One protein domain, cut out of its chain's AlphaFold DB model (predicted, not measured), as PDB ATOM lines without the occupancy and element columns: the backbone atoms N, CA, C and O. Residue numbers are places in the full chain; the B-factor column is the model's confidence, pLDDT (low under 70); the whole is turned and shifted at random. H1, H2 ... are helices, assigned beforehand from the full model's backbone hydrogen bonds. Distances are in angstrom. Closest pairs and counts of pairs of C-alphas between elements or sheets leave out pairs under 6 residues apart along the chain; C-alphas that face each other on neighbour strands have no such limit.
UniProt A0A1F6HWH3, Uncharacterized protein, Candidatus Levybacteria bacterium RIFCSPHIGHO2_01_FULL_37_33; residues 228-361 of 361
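AT A GLANCE: This is residues 228 to 361 of the 361 residues of an uncharacterized protein of Candidatus Levybacteria bacterium RIFCSPHIGHO2_01_FULL_37_33 (UniProt A0A1F6HWH3). Two long helices, H1 and H6, make the long axis of an up-and-down bundle of four helices, completed by the shorter H2 and H3. A small head of two short helices sits over H3, with H4 packing on H3 and H5 on H4. The printed part has 134 residues, with six named helices, H1 to H6, and no named strand: all helix. It is compact, with a radius of gyration of the C-alphas of 15.2 A, and spans 50 by 33 by 23 A.

IN THESE COORDINATES: H1, residues 228 to 256, begins with C-alpha 228 at (88.535, 89.774, 103.746) and is 41.9 A long. H2 is residues 263 to 278, 22.4 A; H3 residues 289 to 301, 17.8 A; H4 residues 306 to 316; H5 residues 318 to 325. H6, residues 335 to 360, 38.0 A, ends with C-alpha 360 at (105.677, 82.543, 99.841).

HOW THE PARTS SIT: In the bundle H1, H2, H3, H6, each helix runs against the one before it. H1 touches H6 at a shallow tilt of 31 degrees; their closest C-alphas, Ser 248 and Ala 346, are 4.4 A apart. With residues 243 to 254 alone H1 touches H2, its hairpin partner, closest at the C-alphas of Leu 247 and Ala 275, 6.5 A. H3, the hub, touches H1, H2, H4 and H6, but H2 only just, with 3 pairs of C-alphas within 8 A. H4 touches H5, closest at the C-alphas of Thr 313 and Ala 321, 5.3 A. H2 and H6 are near each other; H5 and H6 are apart. Every O i to N i+4 pair is within hydrogen-bond range in H1, H3, H5 and H6; in H2 11 of 12 are, in H4 6 of 7.

THE WHOLE: The C-alphas farthest apart, of Tyr 228 and Arg 260, are 51.1 A apart. The printed part has no cut and no long link. Its mean pLDDT is 71.8, and 61 residues are under 70, among them 228 to 238 and 355 to 361.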
ATOM      1  N   TYR A 228      88.970  91.171 103.695       39.44
ATOM      2  CA  TYR A 228      88.535  89.774 103.746       39.44
ATOM      3  C   TYR A 228      88.862  88.967 102.475       39.44
ATOM      4  O   TYR A 228      88.970  87.749 102.556       39.44
ATOM      5  N   ILE A 229      89.053  89.608 101.313       40.88
ATOM      6  CA  ILE A 229      89.286  88.897 100.042       40.88
ATOM      7  C   ILE A 229      90.709  88.332  99.993       40.88
ATOM      8  O   ILE A 229      90.919  87.210  99.542       40.88
ATOM      9  N   GLY A 230      91.689  89.064 100.531       43.00
ATOM     10  CA  GLY A 230      93.052  88.546 100.683       43.00
ATOM     11  C   GLY A 230      93.110  87.320 101.602       43.00
ATOM     12  O   GLY A 230      93.790  86.346 101.291       43.00
ATOM     13  N   GLU A 231      92.353  87.332 102.703       45.78
ATOM     14  CA  GLU A 231      92.216  86.170 103.595       45.78
ATOM     15  C   GLU A 231      91.457  85.014 102.923       45.78
ATOM     16  O   GLU A 231      91.812  83.854 103.122       45.78
ATOM     17  N   TYR A 232      90.444  85.309 102.105       44.75
ATOM     18  CA  TYR A 232      89.697  84.313 101.337       44.75
ATOM     19  C   TYR A 232      90.578  83.603 100.301       44.75
ATOM     20  O   TYR A 232      90.626  82.379 100.292       44.75
ATOM     21  N   LEU A 233      91.350  84.340  99.500       47.72
ATOM     22  CA  LEU A 233      92.263  83.742  98.518       47.72
ATOM     23  C   LEU A 233      93.419  82.982  99.168       47.72
ATOM     24  O   LEU A 233      93.846  81.958  98.642       47.72
ATOM     25  N   TYR A 234      93.909  83.447 100.321       52.88
ATOM     26  CA  TYR A 234      94.867  82.675 101.110       52.88
ATOM     27  C   TYR A 234      94.267  81.321 101.519       52.88
ATOM     28  O   TYR A 234      94.906  80.288 101.350       52.88
ATOM     29  N   ARG A 235      93.009  81.305 101.984       52.97
ATOM     30  CA  ARG A 235      92.297  80.061 102.321       52.97
ATOM     31  C   ARG A 235      92.023  79.179 101.104       52.97
ATOM     32  O   ARG A 235      92.148  77.967 101.226       52.97
ATOM     33  N   GLU A 236      91.676  79.756  99.955       52.59
ATOM     34  CA  GLU A 236      91.539  79.008  98.697       52.59
ATOM     35  C   GLU A 236      92.871  78.353  98.319       52.59
ATOM     36  O   GLU A 236      92.907  77.161  98.042       52.59
ATOM     37  N   ARG A 237      93.987  79.086  98.414       57.50
ATOM     38  CA  ARG A 237      95.323  78.546  98.146       57.50
ATOM     39  C   ARG A 237      95.703  77.420  99.112       57.50
ATOM     40  O   ARG A 237      96.212  76.401  98.661       57.50
ATOM     41  N   GLU A 238      95.443  77.572 100.410       62.47
ATOM     42  CA  GLU A 238      95.669  76.513 101.410       62.47
ATOM     43  C   GLU A 238      94.802  75.277 101.136       62.47
ATOM     44  O   GLU A 238      95.292  74.150 101.199       62.47
ATOM     45  N   ARG A 239      93.528  75.472 100.765       75.94
ATOM     46  CA  ARG A 239      92.638  74.375 100.362       75.94
ATOM     47  C   ARG A 239      93.192  73.645  99.140       75.94
ATOM     48  O   ARG A 239      93.265  72.424  99.147       75.94
ATOM     49  N   GLU A 240      93.577  74.370  98.095       70.56
ATOM     50  CA  GLU A 240      94.100  73.778  96.860       70.56
ATOM     51  C   GLU A 240      95.436  73.059  97.073       70.56
ATOM     52  O   GLU A 240      95.633  71.958  96.557       70.56
ATOM     53  N   ARG A 241      96.322  73.637  97.896       73.88
ATOM     54  CA  ARG A 241      97.569  73.007  98.349       73.88
ATOM     55  C   ARG A 241      97.282  71.686  99.064       73.88
ATOM     56  O   ARG A 241      97.926  70.680  98.776       73.88
ATOM     57  N   PHE A 242      96.306  71.683  99.973       77.12
ATOM     58  CA  PHE A 242      95.878  70.487 100.694       77.12
ATOM     59  C   PHE A 242      95.330  69.411  99.746       77.12
ATOM     60  O   PHE A 242      95.761  68.265  99.822       77.12
ATOM     61  N   GLU A 243      94.450  69.770  98.810       78.69
ATOM     62  CA  GLU A 243      93.880  68.825  97.836       78.69
ATOM     63  C   GLU A 243      94.954  68.162  96.957       78.69
ATOM     64  O   GLU A 243      94.911  66.951  96.724       78.69
ATOM     65  N   LEU A 244      95.945  68.937  96.500       78.31
ATOM     66  CA  LEU A 244      97.076  68.412  95.732       78.31
ATOM     67  C   LEU A 244      97.996  67.526  96.581       78.31
ATOM     68  O   LEU A 244      98.392  66.450  96.130       78.31
ATOM     69  N   SER A 245      98.295  67.935  97.815       80.75
ATOM     70  CA  SER A 245      99.092  67.138  98.755       80.75
ATOM     71  C   SER A 245      98.429  65.790  99.054       80.75
ATOM     72  O   SER A 245      99.082  64.750  99.005       80.75
ATOM     73  N   GLU A 246      97.121  65.787  99.320       80.25
ATOM     74  CA  GLU A 246      96.343  64.569  99.561       80.25
ATOM     75  C   GLU A 246      96.335  63.649  98.338       80.25
ATOM     76  O   GLU A 246      96.427  62.427  98.471       80.25
ATOM     77  N   LEU A 247      96.261  64.222  97.132       82.00
ATOM     78  CA  LEU A 247      96.354  63.449  95.899       82.00
ATOM     79  C   LEU A 247      97.727  62.781  95.747       82.00
ATOM     80  O   LEU A 247      97.785  61.588  95.447       82.00
ATOM     81  N   SER A 248      98.816  63.523  95.966       85.38
ATOM     82  CA  SER A 248     100.184  62.988  95.909       85.38
ATOM     83  C   SER A 248     100.363  61.820  96.888       85.38
ATOM     84  O   SER A 248     100.772  60.725  96.490       85.38
ATOM     85  N   ILE A 249      99.947  62.004  98.146       82.19
ATOM     86  CA  ILE A 249      99.993  60.969  99.190       82.19
ATOM     87  C   ILE A 249      99.175  59.738  98.781       82.19
ATOM     88  O   ILE A 249      99.660  58.610  98.882       82.19
ATOM     89  N   ALA A 250      97.949  59.933  98.286       80.50
ATOM     90  CA  ALA A 250      97.088  58.831  97.863       80.50
ATOM     91  C   ALA A 250      97.710  58.016  96.717       80.50
ATOM     92  O   ALA A 250      97.681  56.785  96.754       80.50
ATOM     93  N   ILE A 251      98.301  58.684  95.722       81.50
ATOM     94  CA  ILE A 251      98.982  58.023  94.603       81.50
ATOM     95  C   ILE A 251     100.173  57.192  95.091       81.50
ATOM     96  O   ILE A 251     100.313  56.033  94.686       81.50
ATOM     97  N   LYS A 252     101.016  57.756  95.962       84.94
ATOM     98  CA  LYS A 252     102.197  57.066  96.501       84.94
ATOM     99  C   LYS A 252     101.807  55.850  97.330       84.94
ATOM    100  O   LYS A 252     102.259  54.751  97.034       84.94
ATOM    101  N   ASN A 253     100.860  56.012  98.254       80.62
ATOM    102  CA  ASN A 253     100.367  54.919  99.093       80.62
ATOM    103  C   ASN A 253      99.832  53.742  98.263       80.62
ATOM    104  O   ASN A 253     100.100  52.584  98.573       80.62
ATOM    105  N   ILE A 254      99.093  54.026  97.187       75.25
ATOM    106  CA  ILE A 254      98.553  52.987  96.298       75.25
ATOM    107  C   ILE A 254      99.656  52.355  95.450       75.25
ATOM    108  O   ILE A 254      99.601  51.163  95.157       75.25
ATOM    109  N   SER A 255     100.675  53.126  95.081       73.75
ATOM    110  CA  SER A 255     101.836  52.616  94.354       73.75
ATOM    111  C   SER A 255     102.739  51.740  95.230       73.75
ATOM    112  O   SER A 255     103.387  50.834  94.701       73.75
ATOM    113  N   ASP A 256     102.765  51.964  96.544       73.94
ATOM    114  CA  ASP A 256     103.548  51.194  97.520       73.94
ATOM    115  C   ASP A 256     102.855  49.896  97.963       73.94
ATOM    116  O   ASP A 256     103.505  48.956  98.434       73.94
ATOM    117  N   MET A 257     101.541  49.783  97.751       67.06
ATOM    118  CA  MET A 257     100.819  48.519  97.874       67.06
ATOM    119  C   MET A 257     101.305  47.556  96.769       67.06
ATOM    120  O   MET A 257     100.975  47.701  95.600       67.06
ATOM    121  N   GLY A 258     102.172  46.598  97.113       57.22
ATOM    122  CA  GLY A 258     102.900  45.760  96.144       57.22
ATOM    123  C   GLY A 258     102.047  44.912  95.176       57.22
ATOM    124  O   GLY A 258     100.860  44.683  95.383       57.22
ATOM    125  N   LYS A 259     102.699  44.352  94.137       56.94
ATOM    126  CA  LYS A 259     102.121  43.679  92.940       56.94
ATOM    127  C   LYS A 259     101.109  42.528  93.161       56.94
ATOM    128  O   LYS A 259     100.592  42.001  92.182       56.94
ATOM    129  N   ARG A 260     100.852  42.071  94.392       52.53
ATOM    130  CA  ARG A 260     100.128  40.807  94.662       52.53
ATOM    131  C   ARG A 260      98.612  40.924  94.843       52.53
ATOM    132  O   ARG A 260      97.974  39.892  95.017       52.53
ATOM    133  N   ASN A 261      98.023  42.116  94.763       55.47
ATOM    134  CA  ASN A 261      96.578  42.276  94.929       55.47
ATOM    135  C   ASN A 261      95.869  42.523  93.594       55.47
ATOM    136  O   ASN A 261      96.093  43.532  92.936       55.47
ATOM    137  N   VAL A 262      94.937  41.641  93.227       53.03
ATOM    138  CA  VAL A 262      93.965  41.872  92.137       53.03
ATOM    139  C   VAL A 262      93.149  43.154  92.400       53.03
ATOM    140  O   VAL A 262      92.760  43.863  91.474       53.03
ATOM    141  N   GLU A 263      92.991  43.525  93.673       58.41
ATOM    142  CA  GLU A 263      92.378  44.780  94.128       58.41
ATOM    143  C   GLU A 263      93.175  46.035  93.733       58.41
ATOM    144  O   GLU A 263      92.614  47.125  93.658       58.41
ATOM    145  N   LEU A 264      94.464  45.903  93.413       60.69
ATOM    146  CA  LEU A 264      95.357  47.025  93.124       60.69
ATOM    147  C   LEU A 264      94.977  47.754  91.823       60.69
ATOM    148  O   LEU A 264      95.104  48.974  91.726       60.69
ATOM    149  N   HIS A 265      94.431  47.032  90.840       63.31
ATOM    150  CA  HIS A 265      93.928  47.617  89.591       63.31
ATOM    151  C   HIS A 265      92.649  48.444  89.822       63.31
ATOM    152  O   HIS A 265      92.483  49.542  89.276       63.31
ATOM    153  N   HIS A 266      91.765  47.953  90.698       65.12
ATOM    154  CA  HIS A 266      90.573  48.680  91.137       65.12
ATOM    155  C   HIS A 266      90.938  49.907  91.976       65.12
ATOM    156  O   HIS A 266      90.350  50.968  91.775       65.12
ATOM    157  N   LEU A 267      91.945  49.797  92.847       64.56
ATOM    158  CA  LEU A 267      92.447  50.904  93.660       64.56
ATOM    159  C   LEU A 267      93.084  52.003  92.809       64.56
ATOM    160  O   LEU A 267      92.777  53.167  93.028       64.56
ATOM    161  N   LEU A 268      93.874  51.667  91.786       66.12
ATOM    162  CA  LEU A 268      94.421  52.658  90.850       66.12
ATOM    163  C   LEU A 268      93.325  53.357  90.042       66.12
ATOM    164  O   LEU A 268      93.359  54.573  89.866       66.12
ATOM    165  N   THR A 269      92.310  52.611  89.603       68.62
ATOM    166  CA  THR A 269      91.152  53.189  88.907       68.62
ATOM    167  C   THR A 269      90.334  54.097  89.833       68.62
ATOM    168  O   THR A 269      89.884  55.164  89.416       68.62
ATOM    169  N   ALA A 270      90.161  53.712  91.099       66.38
ATOM    170  CA  ALA A 270      89.474  54.513  92.108       66.38
ATOM    171  C   ALA A 270      90.267  55.773  92.485       66.38
ATOM    172  O   ALA A 270      89.686  56.854  92.559       66.38
ATOM    173  N   ALA A 271      91.586  55.654  92.660       65.62
ATOM    174  CA  ALA A 271      92.507  56.759  92.927       65.62
ATOM    175  C   ALA A 271      92.467  57.785  91.812       65.62
ATOM    176  O   ALA A 271      92.287  58.972  92.065       65.62
ATOM    177  N   ARG A 272      92.543  57.286  90.575       70.88
ATOM    178  CA  ARG A 272      92.330  58.057  89.367       70.88
ATOM    179  C   ARG A 272      90.975  58.753  89.484       70.88
ATOM    180  O   ARG A 272      90.959  59.961  89.690       70.88
ATOM    181  N   ASN A 273      89.845  58.050  89.479       71.44
ATOM    182  CA  ASN A 273      88.515  58.682  89.501       71.44
ATOM    183  C   ASN A 273      88.312  59.718  90.630       71.44
ATOM    184  O   ASN A 273      87.620  60.717  90.424       71.44
ATOM    185  N   ASN A 274      88.921  59.508  91.800       67.19
ATOM    186  CA  ASN A 274      88.943  60.479  92.894       67.19
ATOM    187  C   ASN A 274      89.773  61.726  92.528       67.19
ATOM    188  O   ASN A 274      89.277  62.846  92.648       67.19
ATOM    189  N   ALA A 275      90.971  61.537  91.966       67.44
ATOM    190  CA  ALA A 275      91.800  62.603  91.408       67.44
ATOM    191  C   ALA A 275      91.024  63.455  90.400       67.44
ATOM    192  O   ALA A 275      91.006  64.669  90.555       67.44
ATOM    193  N   PHE A 276      90.301  62.850  89.441       67.94
ATOM    194  CA  PHE A 276      89.573  63.589  88.389       67.94
ATOM    195  C   PHE A 276      88.731  64.735  88.952       67.94
ATOM    196  O   PHE A 276      88.714  65.827  88.395       67.94
ATOM    197  N   ARG A 277      88.031  64.479  90.059       66.56
ATOM    198  CA  ARG A 277      87.143  65.459  90.687       66.56
ATOM    199  C   ARG A 277      87.915  66.516  91.468       66.56
ATOM    200  O   ARG A 277      87.500  67.668  91.471       66.56
ATOM    201  N   ARG A 278      89.018  66.138  92.115       66.56
ATOM    202  CA  ARG A 278      89.810  67.034  92.968       66.56
ATOM    203  C   ARG A 278      90.637  68.035  92.164       66.56
ATOM    204  O   ARG A 278      90.607  69.213  92.482       66.56
ATOM    205  N   ILE A 279      91.277  67.596  91.078       67.56
ATOM    206  CA  ILE A 279      92.133  68.446  90.222       67.56
ATOM    207  C   ILE A 279      91.387  69.071  89.038       67.56
ATOM    208  O   ILE A 279      91.966  69.342  87.987       67.56
ATOM    209  N   ASP A 280      90.073  69.257  89.165       68.62
ATOM    210  CA  ASP A 280      89.326  70.008  88.160       68.62
ATOM    211  C   ASP A 280      89.780  71.473  88.158       68.62
ATOM    212  O   ASP A 280      89.891  72.048  89.240       68.62
ATOM    213  N   PRO A 281      89.991  72.107  86.990       54.75
ATOM    214  CA  PRO A 281      90.300  73.536  86.913       54.75
ATOM    215  C   PRO A 281      89.256  74.447  87.578       54.75
ATOM    216  O   PRO A 281      89.535  75.611  87.841       54.75
ATOM    217  N   LYS A 282      88.045  73.938  87.847       56.16
ATOM    218  CA  LYS A 282      87.025  74.623  88.659       56.16
ATOM    219  C   LYS A 282      87.306  74.592  90.166       56.16
ATOM    220  O   LYS A 282      86.766  75.420  90.887       56.16
ATOM    221  N   ASN A 283      88.097  73.627  90.632       56.81
ATOM    222  CA  ASN A 283      88.415  73.388  92.043       56.81
ATOM    223  C   ASN A 283      89.850  73.807  92.394       56.81
ATOM    224  O   ASN A 283      90.075  74.296  93.500       56.81
ATOM    225  N   ILE A 284      90.792  73.627  91.459       58.75
ATOM    226  CA  ILE A 284      92.180  74.087  91.548       58.75
ATOM    227  C   ILE A 284      92.395  75.162  90.491       58.75
ATOM    228  O   ILE A 284      92.445  74.862  89.297       58.75
ATOM    229  N   HIS A 285      92.505  76.411  90.919       57.84
ATOM    230  CA  HIS A 285      92.576  77.542  90.006       57.84
ATOM    231  C   HIS A 285      93.682  78.533  90.373       57.84
ATOM    232  O   HIS A 285      94.035  79.355  89.537       57.84
ATOM    233  N   VAL A 286      94.305  78.449  91.542       52.28
ATOM    234  CA  VAL A 286      95.378  79.366  91.942       52.28
ATOM    235  C   VAL A 286      96.726  78.909  91.367       52.28
ATOM    236  O   VAL A 286      97.055  77.727  91.388       52.28
ATOM    237  N   ALA A 287      97.541  79.833  90.851       50.81
ATOM    238  CA  ALA A 287      98.918  79.530  90.452       50.81
ATOM    239  C   ALA A 287      99.815  79.313  91.696       50.81
ATOM    240  O   ALA A 287      99.612  79.989  92.714       50.81
ATOM    241  N   PRO A 288     100.795  78.387  91.655       57.62
ATOM    242  CA  PRO A 288     101.175  77.517  90.527       57.62
ATOM    243  C   PRO A 288     100.376  76.195  90.438       57.62
ATOM    244  O   PRO A 288     100.681  75.318  89.631       57.62
ATOM    245  N   TYR A 289      99.366  76.007  91.287       68.88
ATOM    246  CA  TYR A 289      98.643  74.743  91.452       68.88
ATOM    247  C   TYR A 289      97.753  74.394  90.259       68.88
ATOM    248  O   TYR A 289      97.625  73.221  89.914       68.88
ATOM    249  N   VAL A 290      97.182  75.397  89.589       64.25
ATOM    250  CA  VAL A 290      96.320  75.205  88.412       64.25
ATOM    251  C   VAL A 290      97.059  74.578  87.230       64.25
ATOM    252  O   VAL A 290      96.501  73.702  86.570       64.25
ATOM    253  N   GLN A 291      98.314  74.966  86.972       69.88
ATOM    254  CA  GLN A 291      99.106  74.384  85.886       69.88
ATOM    255  C   GLN A 291      99.384  72.906  86.163       69.88
ATOM    256  O   GLN A 291      99.151  72.052  85.313       69.88
ATOM    257  N   VAL A 292      99.799  72.598  87.389       77.56
ATOM    258  CA  VAL A 292     100.138  71.241  87.832       77.56
ATOM    259  C   VAL A 292      98.908  70.340  87.846       77.56
ATOM    260  O   VAL A 292      98.963  69.206  87.378       77.56
ATOM    261  N   ALA A 293      97.770  70.855  88.316       75.12
ATOM    262  CA  ALA A 293      96.486  70.167  88.256       75.12
ATOM    263  C   ALA A 293      96.060  69.882  86.807       75.12
ATOM    264  O   ALA A 293      95.607  68.777  86.506       75.12
ATOM    265  N   ALA A 294      96.244  70.844  85.896       73.69
ATOM    266  CA  ALA A 294      95.943  70.668  84.479       73.69
ATOM    267  C   ALA A 294      96.858  69.623  83.813       73.69
ATOM    268  O   ALA A 294      96.348  68.758  83.097       73.69
ATOM    269  N   GLU A 295      98.171  69.640  84.086       85.75
ATOM    270  CA  GLU A 295      99.114  68.615  83.605       85.75
ATOM    271  C   GLU A 295      98.755  67.230  84.149       85.75
ATOM    272  O   GLU A 295      98.593  66.284  83.375       85.75
ATOM    273  N   ALA A 296      98.560  67.109  85.464       86.56
ATOM    274  CA  ALA A 296      98.183  65.861  86.120       86.56
ATOM    275  C   ALA A 296      96.885  65.291  85.531       86.56
ATOM    276  O   ALA A 296      96.806  64.107  85.196       86.56
ATOM    277  N   ARG A 297      95.873  66.142  85.329       85.06
ATOM    278  CA  ARG A 297      94.598  65.736  84.735       85.06
ATOM    279  C   ARG A 297      94.773  65.311  83.283       85.06
ATOM    280  O   ARG A 297      94.203  64.301  82.881       85.06
ATOM    281  N   TYR A 298      95.560  66.034  82.496       84.88
ATOM    282  CA  TYR A 298      95.844  65.634  81.123       84.88
ATOM    283  C   TYR A 298      96.529  64.266  81.081       84.88
ATOM    284  O   TYR A 298      96.032  63.344  80.439       84.88
ATOM    285  N   LEU A 299      97.603  64.086  81.848       89.06
ATOM    286  CA  LEU A 299      98.382  62.850  81.867       89.06
ATOM    287  C   LEU A 299      97.597  61.651  82.400       89.06
ATOM    288  O   LEU A 299      97.868  60.523  81.995       89.06
ATOM    289  N   MET A 300      96.613  61.879  83.271       86.00
ATOM    290  CA  MET A 300      95.734  60.826  83.767       86.00
ATOM    291  C   MET A 300      94.556  60.529  82.839       86.00
ATOM    292  O   MET A 300      94.052  59.414  82.906       86.00
ATOM    293  N   TYR A 301      94.055  61.465  82.023       84.38
ATOM    294  CA  TYR A 301      92.737  61.325  81.366       84.38
ATOM    295  C   TYR A 301      92.675  61.625  79.879       84.38
ATOM    296  O   TYR A 301      91.710  61.210  79.235       84.38
ATOM    297  N   ALA A 302      93.647  62.340  79.327       83.38
ATOM    298  CA  ALA A 302      93.605  62.727  77.930       83.38
ATOM    299  C   ALA A 302      93.761  61.510  77.016       83.38
ATOM    300  O   ALA A 302      94.502  60.565  77.304       83.38
ATOM    301  N   ARG A 303      93.073  61.565  75.874       86.38
ATOM    302  CA  ARG A 303      93.245  60.616  74.764       86.38
ATOM    303  C   ARG A 303      94.226  61.145  73.715       86.38
ATOM    304  O   ARG A 303      94.327  60.562  72.643       86.38
ATOM    305  N   ASN A 304      94.919  62.241  74.025       86.62
ATOM    306  CA  ASN A 304      95.796  62.995  73.127       86.62
ATOM    307  C   ASN A 304      95.087  63.480  71.854       86.62
ATOM    308  O   ASN A 304      95.693  63.553  70.791       86.62
ATOM    309  N   THR A 305      93.796  63.806  71.950       88.44
ATOM    310  CA  THR A 305      93.088  64.454  70.838       88.44
ATOM    311  C   THR A 305      93.520  65.914  70.713       88.44
ATOM    312  O   THR A 305      93.895  66.525  71.715       88.44
ATOM    313  N   ASP A 306      93.402  66.507  69.522       81.19
ATOM    314  CA  ASP A 306      93.704  67.934  69.314       81.19
ATOM    315  C   ASP A 306      92.932  68.825  70.299       81.19
ATOM    316  O   ASP A 306      93.490  69.746  70.890       81.19
ATOM    317  N   GLN A 307      91.679  68.464  70.593       79.31
ATOM    318  CA  GLN A 307      90.853  69.159  71.578       79.31
ATOM    319  C   GLN A 307      91.410  69.066  73.012       79.31
ATOM    320  O   GLN A 307      91.289  70.017  73.788       79.31
ATOM    321  N   ASP A 308      92.001  67.932  73.402       74.75
ATOM    322  CA  ASP A 308      92.643  67.792  74.715       74.75
ATOM    323  C   ASP A 308      93.906  68.662  74.797       74.75
ATOM    324  O   ASP A 308      94.160  69.291  75.826       74.75
ATOM    325  N   VAL A 309      94.680  68.723  73.707       73.81
ATOM    326  CA  VAL A 309      95.907  69.530  73.611       73.81
ATOM    327  C   VAL A 309      95.588  71.022  73.636       73.81
ATOM    328  O   VAL A 309      96.258  71.779  74.338       73.81
ATOM    329  N   GLU A 310      94.540  71.459  72.936       62.72
ATOM    330  CA  GLU A 310      94.052  72.839  72.984       62.72
ATOM    331  C   GLU A 310      93.632  73.236  74.402       62.72
ATOM    332  O   GLU A 310      94.058  74.278  74.901       62.72
ATOM    333  N   LYS A 311      92.864  72.381  75.095       69.44
ATOM    334  CA  LYS A 311      92.464  72.630  76.490       69.44
ATOM    335  C   LYS A 311      93.668  72.740  77.417       69.44
ATOM    336  O   LYS A 311      93.699  73.638  78.250       69.44
ATOM    337  N   LEU A 312      94.658  71.860  77.272       67.81
ATOM    338  CA  LEU A 312      95.889  71.909  78.062       67.81
ATOM    339  C   LEU A 312      96.709  73.177  77.760       67.81
ATOM    340  O   LEU A 312      97.231  73.807  78.679       67.81
ATOM    341  N   THR A 313      96.773  73.587  76.490       56.75
ATOM    342  CA  THR A 313      97.532  74.763  76.026       56.75
ATOM    343  C   THR A 313      97.112  76.050  76.738       56.75
ATOM    344  O   THR A 313      97.970  76.893  76.998       56.75
ATOM    345  N   ILE A 314      95.831  76.182  77.103       59.84
ATOM    346  CA  ILE A 314      95.304  77.328  77.866       59.84
ATOM    347  C   ILE A 314      96.046  77.504  79.200       59.84
ATOM    348  O   ILE A 314      96.266  78.632  79.631       59.84
ATOM    349  N   TYR A 315      96.454  76.402  79.835       62.25
ATOM    350  CA  TYR A 315      97.027  76.416  81.181       62.25
ATOM    351  C   TYR A 315      98.557  76.412  81.190       62.25
ATOM    352  O   TYR A 315      99.160  77.107  82.003       62.25
ATOM    353  N   VAL A 316      99.195  75.649  80.297       61.34
ATOM    354  CA  VAL A 316     100.659  75.420  80.337       61.34
ATOM    355  C   VAL A 316     101.411  75.987  79.131       61.34
ATOM    356  O   VAL A 316     102.638  75.943  79.073       61.34
ATOM    357  N   GLY A 317     100.687  76.542  78.157       60.69
ATOM    358  CA  GLY A 317     101.254  77.055  76.915       60.69
ATOM    359  C   GLY A 317     101.554  75.972  75.873       60.69
ATOM    360  O   GLY A 317     101.621  74.775  76.152       60.69
ATOM    361  N   HIS A 318     101.735  76.413  74.626       61.97
ATOM    362  CA  HIS A 318     101.770  75.527  73.458       61.97
ATOM    363  C   HIS A 318     102.964  74.559  73.457       61.97
ATOM    364  O   HIS A 318     102.814  73.389  73.114       61.97
ATOM    365  N   ALA A 319     104.148  75.028  73.868       69.25
ATOM    366  CA  ALA A 319     105.361  74.210  73.877       69.25
ATOM    367  C   ALA A 319     105.245  73.021  74.845       69.25
ATOM    368  O   ALA A 319     105.505  71.883  74.456       69.25
ATOM    369  N   ARG A 320     104.785  73.279  76.074       78.69
ATOM    370  CA  ARG A 320     104.610  72.255  77.108       78.69
ATOM    371  C   ARG A 320     103.456  71.310  76.785       78.69
ATOM    372  O   ARG A 320     103.596  70.102  76.931       78.69
ATOM    373  N   ALA A 321     102.345  71.831  76.261       70.25
ATOM    374  CA  ALA A 321     101.229  70.993  75.826       70.25
ATOM    375  C   ALA A 321     101.632  70.021  74.703       70.25
ATOM    376  O   ALA A 321     101.215  68.865  74.716       70.25
ATOM    377  N   LYS A 322     102.483  70.465  73.767       83.62
ATOM    378  CA  LYS A 322     103.032  69.625  72.694       83.62
ATOM    379  C   LYS A 322     104.012  68.565  73.203       83.62
ATOM    380  O   LYS A 322     104.043  67.459  72.675       83.62
ATOM    381  N   GLU A 323     104.819  68.890  74.208       89.88
ATOM    382  CA  GLU A 323     105.700  67.919  74.864       89.88
ATOM    383  C   GLU A 323     104.879  66.802  75.524       89.88
ATOM    384  O   GLU A 323     105.115  65.620  75.278       89.88
ATOM    385  N   LEU A 324     103.858  67.179  76.299       87.62
ATOM    386  CA  LEU A 324     103.004  66.235  77.018       87.62
ATOM    387  C   LEU A 324     102.123  65.401  76.081       87.62
ATOM    388  O   LEU A 324     101.875  64.232  76.370       87.62
ATOM    389  N   SER A 325     101.690  65.953  74.943       89.56
ATOM    390  CA  SER A 325     100.920  65.205  73.941       89.56
ATOM    391  C   SER A 325     101.742  64.161  73.184       89.56
ATOM    392  O   SER A 325     101.174  63.210  72.646       89.56
ATOM    393  N   GLY A 326     103.073  64.304  73.177       89.06
ATOM    394  CA  GLY A 326     104.000  63.306  72.645       89.06
ATOM    395  C   GLY A 326     104.111  62.046  73.508       89.06
ATOM    396  O   GLY A 326     104.620  61.028  73.042       89.06
ATOM    397  N   LEU A 327     103.624  62.084  74.753       91.75
ATOM    398  CA  LEU A 327     103.601  60.927  75.641       91.75
ATOM    399  C   LEU A 327     102.414  60.018  75.323       91.75
ATOM    400  O   LEU A 327     101.310  60.491  75.068       91.75
ATOM    401  N   SER A 328     102.606  58.703  75.434       90.56
ATOM    402  CA  SER A 328     101.518  57.729  75.304       90.56
ATOM    403  C   SER A 328     100.355  58.055  76.246       90.56
ATOM    404  O   SER A 328     100.566  58.313  77.436       90.56
ATOM    405  N   SER A 329      99.126  58.019  75.714       89.00
ATOM    406  CA  SER A 329      97.917  58.180  76.527       89.00
ATOM    407  C   SER A 329      97.888  57.132  77.636       89.00
ATOM    408  O   SER A 329      98.216  55.967  77.399       89.00
ATOM    409  N   PHE A 330      97.417  57.527  78.819       85.56
ATOM    410  CA  PHE A 330      97.323  56.656  79.989       85.56
ATOM    411  C   PHE A 330      96.624  55.317  79.705       85.56
ATOM    412  O   PHE A 330      97.006  54.276  80.235       85.56
ATOM    413  N   TYR A 331      95.606  55.332  78.841       84.12
ATOM    414  CA  TYR A 331      94.827  54.146  78.479       84.12
ATOM    415  C   TYR A 331      95.608  53.118  77.648       84.12
ATOM    416  O   TYR A 331      95.204  51.961  77.599       84.12
ATOM    417  N   ASN A 332      96.708  53.534  77.016       88.56
ATOM    418  CA  ASN A 332      97.554  52.680  76.182       88.56
ATOM    419  C   ASN A 332      98.783  52.151  76.937       88.56
ATOM    420  O   ASN A 332      99.561  51.391  76.368       88.56
ATOM    421  N   LEU A 333      98.980  52.571  78.188       86.25
ATOM    422  CA  LEU A 333     100.096  52.143  79.023       86.25
ATOM    423  C   LEU A 333      99.824  50.763  79.635       86.25
ATOM    424  O   LEU A 333      98.696  50.451  80.030       86.25
ATOM    425  N   THR A 334     100.875  49.959  79.771       87.00
ATOM    426  CA  THR A 334     100.866  48.753  80.604       87.00
ATOM    427  C   THR A 334     100.675  49.113  82.077       87.00
ATOM    428  O   THR A 334     100.827  50.258  82.493       87.00
ATOM    429  N   TYR A 335     100.369  48.117  82.902       80.81
ATOM    430  CA  TYR A 335     100.168  48.319  84.334       80.81
ATOM    431  C   TYR A 335     101.356  48.996  85.042       80.81
ATOM    432  O   TYR A 335     101.175  49.962  85.785       80.81
ATOM    433  N   ASP A 336     102.572  48.495  84.804       83.69
ATOM    434  CA  ASP A 336     103.778  49.031  85.438       83.69
ATOM    435  C   ASP A 336     104.060  50.465  84.941       83.69
ATOM    436  O   ASP A 336     104.437  51.325  85.737       83.69
ATOM    437  N   GLU A 337     103.777  50.764  83.668       87.88
ATOM    438  CA  GLU A 337     103.878  52.118  83.103       87.88
ATOM    439  C   GLU A 337     102.806  53.074  83.650       87.88
ATOM    440  O   GLU A 337     103.098  54.240  83.900       87.88
ATOM    441  N   GLN A 338     101.574  52.606  83.883       85.38
ATOM    442  CA  GLN A 338     100.518  53.398  84.525       85.38
ATOM    443  C   GLN A 338     100.897  53.761  85.960       85.38
ATOM    444  O   GLN A 338     100.745  54.914  86.365       85.38
ATOM    445  N   ARG A 339     101.414  52.791  86.724       84.19
ATOM    446  CA  ARG A 339     101.925  53.018  88.080       84.19
ATOM    447  C   ARG A 339     103.066  54.035  88.066       84.19
ATOM    448  O   ARG A 339     103.037  54.981  88.847       84.19
ATOM    449  N   GLN A 340     104.025  53.876  87.154       88.12
ATOM    450  CA  GLN A 340     105.142  54.807  87.012       88.12
ATOM    451  C   GLN A 340     104.669  56.220  86.640       88.12
ATOM    452  O   GLN A 340     105.072  57.185  87.283       88.12
ATOM    453  N   ARG A 341     103.739  56.350  85.684       89.44
ATOM    454  CA  ARG A 341     103.169  57.646  85.291       89.44
ATOM    455  C   ARG A 341     102.472  58.347  86.455       89.44
ATOM    456  O   ARG A 341     102.547  59.564  86.569       89.44
ATOM    457  N   LEU A 342     101.768  57.607  87.308       87.06
ATOM    458  CA  LEU A 342     101.129  58.194  88.484       87.06
ATOM    459  C   LEU A 342     102.169  58.690  89.498       87.06
ATOM    460  O   LEU A 342     102.015  59.797  90.005       87.06
ATOM    461  N   LEU A 343     103.235  57.926  89.747       88.19
ATOM    462  CA  LEU A 343     104.337  58.357  90.615       88.19
ATOM    463  C   LEU A 343     105.008  59.641  90.103       88.19
ATOM    464  O   LEU A 343     105.181  60.574  90.882       88.19
ATOM    465  N   GLU A 344     105.280  59.736  88.800       90.88
ATOM    466  CA  GLU A 344     105.815  60.955  88.169       90.88
ATOM    467  C   GLU A 344     104.895  62.167  88.383       90.88
ATOM    468  O   GLU A 344     105.352  63.282  88.642       90.88
ATOM    469  N   ILE A 345     103.576  61.960  88.317       89.19
ATOM    470  CA  ILE A 345     102.597  63.016  88.593       89.19
ATOM    471  C   ILE A 345     102.645  63.439  90.066       89.19
ATOM    472  O   ILE A 345     102.609  64.635  90.350       89.19
ATOM    473  N   ALA A 346     102.749  62.491  91.001       87.94
ATOM    474  CA  ALA A 346     102.871  62.796  92.426       87.94
ATOM    475  C   ALA A 346     104.161  63.580  92.738       87.94
ATOM    476  O   ALA A 346     104.130  64.548  93.492       87.94
ATOM    477  N   GLU A 347     105.281  63.223  92.107       90.44
ATOM    478  CA  GLU A 347     106.550  63.949  92.241       90.44
ATOM    479  C   GLU A 347     106.483  65.369  91.658       90.44
ATOM    480  O   GLU A 347     106.987  66.315  92.269       90.44
ATOM    481  N   SER A 348     105.820  65.543  90.511       87.44
ATOM    482  CA  SER A 348     105.570  66.863  89.917       87.44
ATOM    483  C   SER A 348     104.726  67.752  90.840       87.44
ATOM    484  O   SER A 348     105.035  68.934  91.033       87.44
ATOM    485  N   ILE A 349     103.703  67.167  91.477       86.06
ATOM    486  CA  ILE A 349     102.889  67.847  92.488       86.06
ATOM    487  C   ILE A 349     103.760  68.295  93.663       86.06
ATOM    488  O   ILE A 349     103.787  69.485  93.967       86.06
ATOM    489  N   ASP A 350     104.517  67.389  94.278       86.75
ATOM    490  CA  ASP A 350     105.348  67.714  95.442       86.75
ATOM    491  C   ASP A 350     106.396  68.782  95.139       86.75
ATOM    492  O   ASP A 350     106.595  69.704  95.931       86.75
ATOM    493  N   THR A 351     107.036  68.693  93.972       84.56
ATOM    494  CA  THR A 351     108.033  69.675  93.525       84.56
ATOM    495  C   THR A 351     107.407  71.060  93.399       84.56
ATOM    496  O   THR A 351     107.995  72.059  93.813       84.56
ATOM    497  N   SER A 352     106.188  71.126  92.869       76.50
ATOM    498  CA  SER A 352     105.468  72.383  92.685       76.50
ATOM    499  C   SER A 352     104.958  72.970  93.998       76.50
ATOM    500  O   SER A 352     104.999  74.187  94.174       76.50
ATOM    501  N   LEU A 353     104.522  72.123  94.937       77.38
ATOM    502  CA  LEU A 353     104.157  72.539  96.295       77.38
ATOM    503  C   LEU A 353     105.382  73.090  97.036       77.38
ATOM    504  O   LEU A 353     105.318  74.184  97.590       77.38
ATOM    505  N   ALA A 354     106.519  72.393  96.971       76.75
ATOM    506  CA  ALA A 354     107.768  72.839  97.585       76.75
ATOM    507  C   ALA A 354     108.267  74.164  96.984       76.75
ATOM    508  O   ALA A 354     108.682  75.062  97.715       76.75
ATOM    509  N   TYR A 355     108.181  74.323  95.660       66.06
ATOM    510  CA  TYR A 355     108.527  75.577  94.994       66.06
ATOM    511  C   TYR A 355     107.604  76.729  95.418       66.06
ATOM    512  O   TYR A 355     108.084  77.818  95.736       66.06
ATOM    513  N   ALA A 356     106.290  76.493  95.490       59.94
ATOM    514  CA  ALA A 356     105.335  77.492  95.965       59.94
ATOM    515  C   ALA A 356     105.635  77.930  97.410       59.94
ATOM    516  O   ALA A 356     105.630  79.127  97.697       59.94
ATOM    517  N   ASP A 357     105.974  76.985  98.291       60.19
ATOM    518  CA  ASP A 357     106.333  77.265  99.684       60.19
ATOM    519  C   ASP A 357     107.607  78.146  99.779       60.19
ATOM    520  O   ASP A 357     107.692  79.026 100.641       60.19
ATOM    521  N   THR A 358     108.565  78.000  98.850       56.31
ATOM    522  CA  THR A 358     109.765  78.867  98.781       56.31
ATOM    523  C   THR A 358     109.517  80.271  98.225       56.31
ATOM    524  O   THR A 358     110.300  81.172  98.501       56.31
ATOM    525  N   GLN A 359     108.455  80.486  97.443       47.00
ATOM    526  CA  GLN A 359     108.104  81.820  96.934       47.00
ATOM    527  C   GLN A 359     107.233  82.632  97.903       47.00
ATOM    528  O   GLN A 359     107.093  83.844  97.743       47.00
ATOM    529  N   LEU A 360     106.609  81.958  98.872       43.06
ATOM    530  CA  LEU A 360     105.677  82.543  99.841       43.06
ATOM    531  C   LEU A 360     106.309  82.818 101.217       43.06
ATOM    532  O   LEU A 360     105.657  83.443 102.058       43.06
ATOM    533  N   SER A 361     107.540  82.345 101.439       33.81
ATOM    534  CA  SER A 361     108.374  82.611 102.621       33.81
ATOM    535  C   SER A 361     109.222  83.867 102.435       33.81
ATOM    536  O   SER A 361     109.419  84.568 103.457       33.81
TER     537      SER A 361